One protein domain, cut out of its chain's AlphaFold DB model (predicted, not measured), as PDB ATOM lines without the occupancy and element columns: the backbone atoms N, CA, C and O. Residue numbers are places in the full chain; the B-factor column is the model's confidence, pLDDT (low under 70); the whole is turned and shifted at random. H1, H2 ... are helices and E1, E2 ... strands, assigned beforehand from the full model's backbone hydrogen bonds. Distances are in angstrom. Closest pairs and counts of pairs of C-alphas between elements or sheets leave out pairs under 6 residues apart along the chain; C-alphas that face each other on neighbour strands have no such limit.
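This is residues 2 to 42 and 96 to 109 of the 109 residues of an uncharacterized protein of Agrobacterium vitis (UniProt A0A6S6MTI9). A helix, H1, packs with its residues 5 to 13 on a hairpin of two strands, E1 and E2, and a second helix, H2, packs on H1 at a slant, away from E1. The long loop of the hairpin, residues 24 to 35, has no named element. Along the 55 printed residues you meet two named helices and two named strands in the order H1, E1, E2, H2; the sheet E1 - E2 is antiparallel and the class is mixed, helices and strands. The whole is only just compact, close to loose, with a radius of gyration of the C-alphas of 12.1 A and spans of 31 by 26 by 23 A.

Begin with H1, residues 2 to 14; a tight link leads to E1, residues 19 to 23, where the closest C-alphas of the two, those of Gln 9 and Val 20, are 6.4 A apart. E1 forms a hairpin with E2, residues 36 to 40, antiparallel at 160 degrees; look for N 21 and O 38 at 2.9 A and N 38 and O 21 at 2.8 A, within hydrogen-bond range. The closest C-alphas of H1 and E2, those of Leu 12 and Pro 39, are 6.2 A apart. H2, residues 96 to 106, touches H1, closest at the C-alphas of Ala 11 and Thr 106, 5.6 A apart. These helices run opposite ways at a steep tilt of 44 degrees. E1 and H2 are apart. In H1 and H2 every O i to N i+4 pair is within hydrogen-bond range.

Find C-alpha 2 at (204.754, 210.929, 165.592); from there H1 runs 18.4 A to C-alpha 14. E1 starts at C-alpha 19, (217.882, 202.986, 173.251), and covers 13.1 A; E2 covers 12.6 A. H2 runs 15.3 A to C-alpha 106 at (203.674, 208.596, 181.475).

The two C-alphas farthest apart, those of Ser 30 and Glu 42, are 34.3 A apart. The link E1 to E2 is long, with 12 residues. Residues 43 to 95 are not printed, and C-alphas 42 and 96 are 18.6 A apart across this cut. The mean pLDDT of the printed part is 88.2; look at residues 25 to 26 and 28 to 29 for values under 70.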
ATOM      1  N   GLY A   2     203.612 210.312 164.886       85.75
ATOM      2  CA  GLY A   2     204.754 210.929 165.592       85.75
ATOM      3  C   GLY A   2     204.537 211.181 167.093       85.75
ATOM      4  O   GLY A   2     205.390 210.817 167.895       85.75
ATOM      5  N   THR A   3     203.369 211.697 167.494       90.12
ATOM      6  CA  THR A   3     203.027 211.890 168.917       90.12
ATOM      7  C   THR A   3     203.004 210.577 169.701       90.12
ATOM      8  O   THR A   3     203.533 210.516 170.806       90.12
ATOM      9  N   VAL A   4     202.448 209.508 169.120       89.94
ATOM     10  CA  VAL A   4     202.400 208.180 169.752       89.94
ATOM     11  C   VAL A   4     203.815 207.651 169.976       89.94
ATOM     12  O   VAL A   4     204.140 207.243 171.087       89.94
ATOM     13  N   PHE A   5     204.687 207.728 168.968       91.44
ATOM     14  CA  PHE A   5     206.078 207.281 169.100       91.44
ATOM     15  C   PHE A   5     206.858 208.105 170.121       91.44
ATOM     16  O   PHE A   5     207.599 207.536 170.916       91.44
ATOM     17  N   ALA A   6     206.646 209.422 170.165       91.88
ATOM     18  CA  ALA A   6     207.282 210.284 171.155       91.88
ATOM     19  C   ALA A   6     206.871 209.920 172.595       91.88
ATOM     20  O   ALA A   6     207.727 209.871 173.481       91.88
ATOM     21  N   VAL A   7     205.584 209.633 172.829       93.81
ATOM     22  CA  VAL A   7     205.071 209.209 174.144       93.81
ATOM     23  C   VAL A   7     205.632 207.842 174.533       93.81
ATOM     24  O   VAL A   7     206.159 207.693 175.636       93.81
ATOM     25  N   VAL A   8     205.595 206.864 173.623       93.31
ATOM     26  CA  VAL A   8     206.128 205.513 173.867       93.31
ATOM     27  C   VAL A   8     207.631 205.557 174.145       93.31
ATOM     28  O   VAL A   8     208.086 204.998 175.141       93.31
ATOM     29  N   GLN A   9     208.408 206.278 173.333       94.06
ATOM     30  CA  GLN A   9     209.849 206.423 173.536       94.06
ATOM     31  C   GLN A   9     210.162 207.073 174.889       94.06
ATOM     32  O   GLN A   9     211.060 206.616 175.594       94.06
ATOM     33  N   ARG A  10     209.420 208.118 175.282       94.19
ATOM     34  CA  ARG A  10     209.584 208.762 176.594       94.19
ATOM     35  C   ARG A  10     209.305 207.783 177.733       94.19
ATOM     36  O   ARG A  10     210.107 207.704 178.660       94.19
ATOM     37  N   ALA A  11     208.208 207.035 177.650       94.81
ATOM     38  CA  ALA A  11     207.823 206.063 178.667       94.81
ATOM     39  C   ALA A  11     208.882 204.969 178.850       94.81
ATOM     40  O   ALA A  11     209.289 204.684 179.973       94.81
ATOM     41  N   LEU A  12     209.401 204.418 177.752       95.25
ATOM     42  CA  LEU A  12     210.455 203.405 177.802       95.25
ATOM     43  C   LEU A  12     211.782 203.965 178.336       95.25
ATOM     44  O   LEU A  12     212.451 203.299 179.127       95.25
ATOM     45  N   LYS A  13     212.136 205.213 178.001       94.31
ATOM     46  CA  LYS A  13     213.307 205.882 178.594       94.31
ATOM     47  C   LYS A  13     213.162 206.111 180.100       94.31
ATOM     48  O   LYS A  13     214.134 205.940 180.826       94.31
ATOM     49  N   MET A  14     211.965 206.435 180.595       93.25
ATOM     50  CA  MET A  14     211.712 206.553 182.042       93.25
ATOM     51  C   MET A  14     211.858 205.224 182.790       93.25
ATOM     52  O   MET A  14     212.138 205.221 183.987       93.25
ATOM     53  N   LEU A  15     211.711 204.099 182.090       93.50
ATOM     54  CA  LEU A  15     211.986 202.770 182.631       93.50
ATOM     55  C   LEU A  15     213.479 202.403 182.602       93.50
ATOM     56  O   LEU A  15     213.831 201.327 183.076       93.50
ATOM     57  N   GLY A  16     214.347 203.275 182.079       93.56
ATOM     58  CA  GLY A  16     215.800 203.089 182.048       93.56
ATOM     59  C   GLY A  16     216.358 202.579 180.719       93.56
ATOM     60  O   GLY A  16     217.527 202.208 180.669       93.56
ATOM     61  N   ALA A  17     215.559 202.535 179.646       94.75
ATOM     62  CA  ALA A  17     216.065 202.135 178.335       94.75
ATOM     63  C   ALA A  17     217.075 203.171 177.809       94.75
ATOM     64  O   ALA A  17     216.760 204.363 177.723       94.75
ATOM     65  N   GLN A  18     218.269 202.723 177.418       93.06
ATOM     66  CA  GLN A  18     219.278 203.575 176.787       93.06
ATOM     67  C   GLN A  18     218.881 203.901 175.343       93.06
ATOM     68  O   GLN A  18     218.982 205.047 174.889       93.06
ATOM     69  N   ARG A  19     218.358 202.894 174.635       91.88
ATOM     70  CA  ARG A  19     217.882 202.986 173.251       91.88
ATOM     71  C   ARG A  19     216.478 202.395 173.146       91.88
ATOM     72  O   ARG A  19     216.070 201.572 173.960       91.88
ATOM     73  N   VAL A  20     215.726 202.838 172.143       94.19
ATOM     74  CA  VAL A  20     214.420 202.266 171.802       94.19
ATOM     75  C   VAL A  20     214.416 202.028 170.304       94.19
ATOM     76  O   VAL A  20     214.478 202.988 169.536       94.19
ATOM     77  N   TYR A  21     214.357 200.766 169.892       92.12
ATOM     78  CA  TYR A  21     214.205 200.422 168.483       92.12
ATOM     79  C   TYR A  21     212.729 200.457 168.114       92.12
ATOM     80  O   TYR A  21     211.891 199.871 168.800       92.12
ATOM     81  N   LEU A  22     212.413 201.178 167.041       89.75
ATOM     82  CA  LEU A  22     211.063 201.301 166.509       89.75
ATOM     83  C   LEU A  22     211.005 200.605 165.156       89.75
ATOM     84  O   LEU A  22     211.773 200.934 164.255       89.75
ATOM     85  N   SER A  23     210.078 199.663 165.012       83.75
ATOM     86  CA  SER A  23     209.868 198.931 163.765       83.75
ATOM     87  C   SER A  23     208.396 198.928 163.384       83.75
ATOM     88  O   SER A  23     207.528 198.665 164.216       83.75
ATOM     89  N   HIS A  24     208.118 199.185 162.107       79.38
ATOM     90  CA  HIS A  24     206.807 198.940 161.492       79.38
ATOM     91  C   HIS A  24     206.724 197.554 160.842       79.38
ATOM     92  O   HIS A  24     205.693 197.184 160.289       79.38
ATOM     93  N   PHE A  25     207.820 196.796 160.874       69.75
ATOM     94  CA  PHE A  25     207.881 195.460 160.315       69.75
ATOM     95  C   PHE A  25     207.403 194.472 161.380       69.75
ATOM     96  O   PHE A  25     208.085 194.196 162.363       69.75
ATOM     97  N   GLY A  26     206.177 193.998 161.198       64.50
ATOM     98  CA  GLY A  26     205.505 193.024 162.046       64.50
ATOM     99  C   GLY A  26     204.094 192.789 161.520       64.50
ATOM    100  O   GLY A  26     203.498 193.680 160.916       64.50
ATOM    101  N   HIS A  27     203.560 191.589 161.716       70.19
ATOM    102  CA  HIS A  27     202.198 191.264 161.315       70.19
ATOM    103  C   HIS A  27     201.431 190.758 162.528       70.19
ATOM    104  O   HIS A  27     201.763 189.716 163.087       70.19
ATOM    105  N   SER A  28     200.389 191.491 162.914       67.94
ATOM    106  CA  SER A  28     199.334 190.948 163.756       67.94
ATOM    107  C   SER A  28     198.102 190.785 162.878       67.94
ATOM    108  O   SER A  28     197.626 191.788 162.332       67.94
ATOM    109  N   PRO A  29     197.536 189.571 162.770       69.38
ATOM    110  CA  PRO A  29     196.201 189.414 162.223       69.38
ATOM    111  C   PRO A  29     195.256 190.389 162.943       69.38
ATOM    112  O   PRO A  29     195.361 190.570 164.160       69.38
ATOM    113  N   SER A  30     194.377 191.048 162.186       76.00
ATOM    114  CA  SER A  30     193.346 191.984 162.675       76.00
ATOM    115  C   SER A  30     193.765 193.432 162.990       76.00
ATOM    116  O   SER A  30     192.879 194.236 163.274       76.00
ATOM    117  N   TYR A  31     195.044 193.819 162.889       72.50
ATOM    118  CA  TYR A  31     195.473 195.210 163.139       72.50
ATOM    119  C   TYR A  31     196.229 195.805 161.939       72.50
ATOM    120  O   TYR A  31     197.398 195.476 161.737       72.50
ATOM    121  N   PRO A  32     195.610 196.710 161.149       75.50
ATOM    122  CA  PRO A  32     196.235 197.269 159.945       75.50
ATOM    123  C   PRO A  32     197.406 198.215 160.247       75.50
ATOM    124  O   PRO A  32     198.210 198.499 159.366       75.50
ATOM    125  N   ILE A  33     197.506 198.707 161.487       81.00
ATOM    126  CA  ILE A  33     198.628 199.512 161.968       81.00
ATOM    127  C   ILE A  33     199.219 198.794 163.175       81.00
ATOM    128  O   ILE A  33     198.590 198.716 164.230       81.00
ATOM    129  N   HIS A  34     200.431 198.278 163.007       84.88
ATOM    130  CA  HIS A  34     201.189 197.588 164.039       84.88
ATOM    131  C   HIS A  34     202.620 198.123 164.046       84.88
ATOM    132  O   HIS A  34     203.223 198.327 162.993       84.88
ATOM    133  N   PHE A  35     203.154 198.372 165.236       87.56
ATOM    134  CA  PHE A  35     204.548 198.746 165.415       87.56
ATOM    135  C   PHE A  35     205.087 198.120 166.694       87.56
ATOM    136  O   PHE A  35     204.352 197.927 167.664       87.56
ATOM    137  N   GLN A  36     206.378 197.827 166.686       88.81
ATOM    138  CA  GLN A  36     207.110 197.329 167.838       88.81
ATOM    139  C   GLN A  36     207.989 198.450 168.384       88.81
ATOM    140  O   GLN A  36     208.627 199.176 167.619       88.81
ATOM    141  N   ALA A  37     208.012 198.586 169.708       92.31
ATOM    142  CA  ALA A  37     208.942 199.446 170.423       92.31
ATOM    143  C   ALA A  37     209.751 198.573 171.379       92.31
ATOM    144  O   ALA A  37     209.214 198.072 172.365       92.31
ATOM    145  N   ILE A  38     211.023 198.363 171.054       93.50
ATOM    146  CA  ILE A  38     211.907 197.435 171.755       93.50
ATOM    147  C   ILE A  38     212.869 198.264 172.614       93.50
ATOM    148  O   ILE A  38     213.752 198.929 172.061       93.50
ATOM    149  N   PRO A  39     212.686 198.309 173.946       94.25
ATOM    150  CA  PRO A  39     213.626 198.983 174.828       94.25
ATOM    151  C   PRO A  39     214.915 198.166 174.953       94.25
ATOM    152  O   PRO A  39     214.873 196.980 175.274       94.25
ATOM    153  N   VAL A  40     216.057 198.818 174.755       94.50
ATOM    154  CA  VAL A  40     217.376 198.241 175.020       94.50
ATOM    155  C   VAL A  40     217.935 198.886 176.279       94.50
ATOM    156  O   VAL A  40     218.092 200.110 176.355       94.50
ATOM    157  N   TYR A  41     218.192 198.054 177.278       94.81
ATOM    158  CA  TYR A  41     218.794 198.450 178.544       94.81
ATOM    159  C   TYR A  41     220.272 198.080 178.549       94.81
ATOM    160  O   TYR A  41     220.655 197.095 177.928       94.81
ATOM    161  N   GLU A  42     221.077 198.809 179.321       93.94
ATOM    162  CA  GLU A  42     222.515 198.539 179.475       93.94
ATOM    163  C   GLU A  42     222.793 197.073 179.816       93.94
ATOM    164  O   GLU A  42     223.529 196.390 179.118       93.94
ATOM    165  N   VAL A  96     207.037 194.223 187.637       92.69
ATOM    166  CA  VAL A  96     205.865 194.418 186.764       92.69
ATOM    167  C   VAL A  96     204.924 195.489 187.326       92.69
ATOM    168  O   VAL A  96     204.523 196.397 186.603       92.69
ATOM    169  N   THR A  97     204.635 195.453 188.630       96.38
ATOM    170  CA  THR A  97     203.771 196.439 189.298       96.38
ATOM    171  C   THR A  97     204.314 197.862 189.186       96.38
ATOM    172  O   THR A  97     203.566 198.781 188.853       96.38
ATOM    173  N   LYS A  98     205.617 198.055 189.428       93.81
ATOM    174  CA  LYS A  98     206.256 199.373 189.330       93.81
ATOM    175  C   LYS A  98     206.292 199.862 187.880       93.81
ATOM    176  O   LYS A  98     205.989 201.025 187.628       93.81
ATOM    177  N   THR A  99     206.587 198.974 186.932       94.44
ATOM    178  CA  THR A  99     206.554 199.271 185.495       94.44
ATOM    179  C   THR A  99     205.168 199.740 185.058       94.44
ATOM    180  O   THR A  99     205.044 200.796 184.442       94.44
ATOM    181  N   VAL A 100     204.107 199.022 185.436       95.12
ATOM    182  CA  VAL A 100     202.722 199.403 185.111       95.12
ATOM    183  C   VAL A 100     202.362 200.772 185.695       95.12
ATOM    184  O   VAL A 100     201.724 201.569 185.007       95.12
ATOM    185  N   ALA A 101     202.778 201.069 186.930       94.38
ATOM    186  CA  ALA A 101     202.531 202.371 187.551       94.38
ATOM    187  C   ALA A 101     203.184 203.518 186.756       94.38
ATOM    188  O   ALA A 101     202.497 204.464 186.373       94.38
ATOM    189  N   ILE A 102     204.470 203.381 186.412       92.06
ATOM    190  CA  ILE A 102     205.216 204.372 185.617       92.06
ATOM    191  C   ILE A 102     204.560 204.585 184.245       92.06
ATOM    192  O   ILE A 102     204.384 205.723 183.803       92.06
ATOM    193  N   LEU A 103     204.164 203.504 183.565       93.75
ATOM    194  CA  LEU A 103     203.548 203.590 182.239       93.75
ATOM    195  C   LEU A 103     202.195 204.309 182.270       93.75
ATOM    196  O   LEU A 103     201.933 205.121 181.388       93.75
ATOM    197  N   ARG A 104     201.357 204.075 183.288       93.56
ATOM    198  CA  ARG A 104     200.069 204.778 183.456       93.56
ATOM    199  C   ARG A 104     200.237 206.271 183.720       93.56
ATOM    200  O   ARG A 104     199.408 207.075 183.305       93.56
ATOM    201  N   GLU A 105     201.291 206.651 184.432       91.44
ATOM    202  CA  GLU A 105     201.599 208.062 184.656       91.44
ATOM    203  C   GLU A 105     202.131 208.735 183.392       91.44
ATOM    204  O   GLU A 105     201.765 209.877 183.118       91.44
ATOM    205  N   THR A 106     202.944 208.021 182.612       89.50
ATOM    206  CA  THR A 106     203.674 208.596 181.475       89.50
ATOM    207  C   THR A 106     202.875 208.590 180.173       89.50
ATOM    208  O   THR A 106     202.959 209.538 179.394       89.50
ATOM    209  N   ILE A 107     202.100 207.536 179.914       90.38
ATOM    210  CA  ILE A 107     201.274 207.402 178.710       90.38
ATOM    211  C   ILE A 107     199.915 208.044 178.989       90.38
ATOM    212  O   ILE A 107     198.936 207.378 179.324       90.38
ATOM    213  N   ARG A 108     199.876 209.370 178.862       81.25
ATOM    214  CA  ARG A 108     198.652 210.177 178.872       81.25
ATOM    215  C   ARG A 108     198.542 210.866 177.518       81.25
ATOM    216  O   ARG A 108     199.498 211.510 177.089       81.25
ATOM    217  N   PHE A 109     197.414 210.666 176.846       71.56
ATOM    218  CA  PHE A 109     197.084 211.306 175.576       71.56
ATOM    219  C   PHE A 109     196.062 212.412 175.806       71.56
ATOM    220  O   PHE A 109     195.190 212.211 176.683       71.56
TER     221      PHE A 109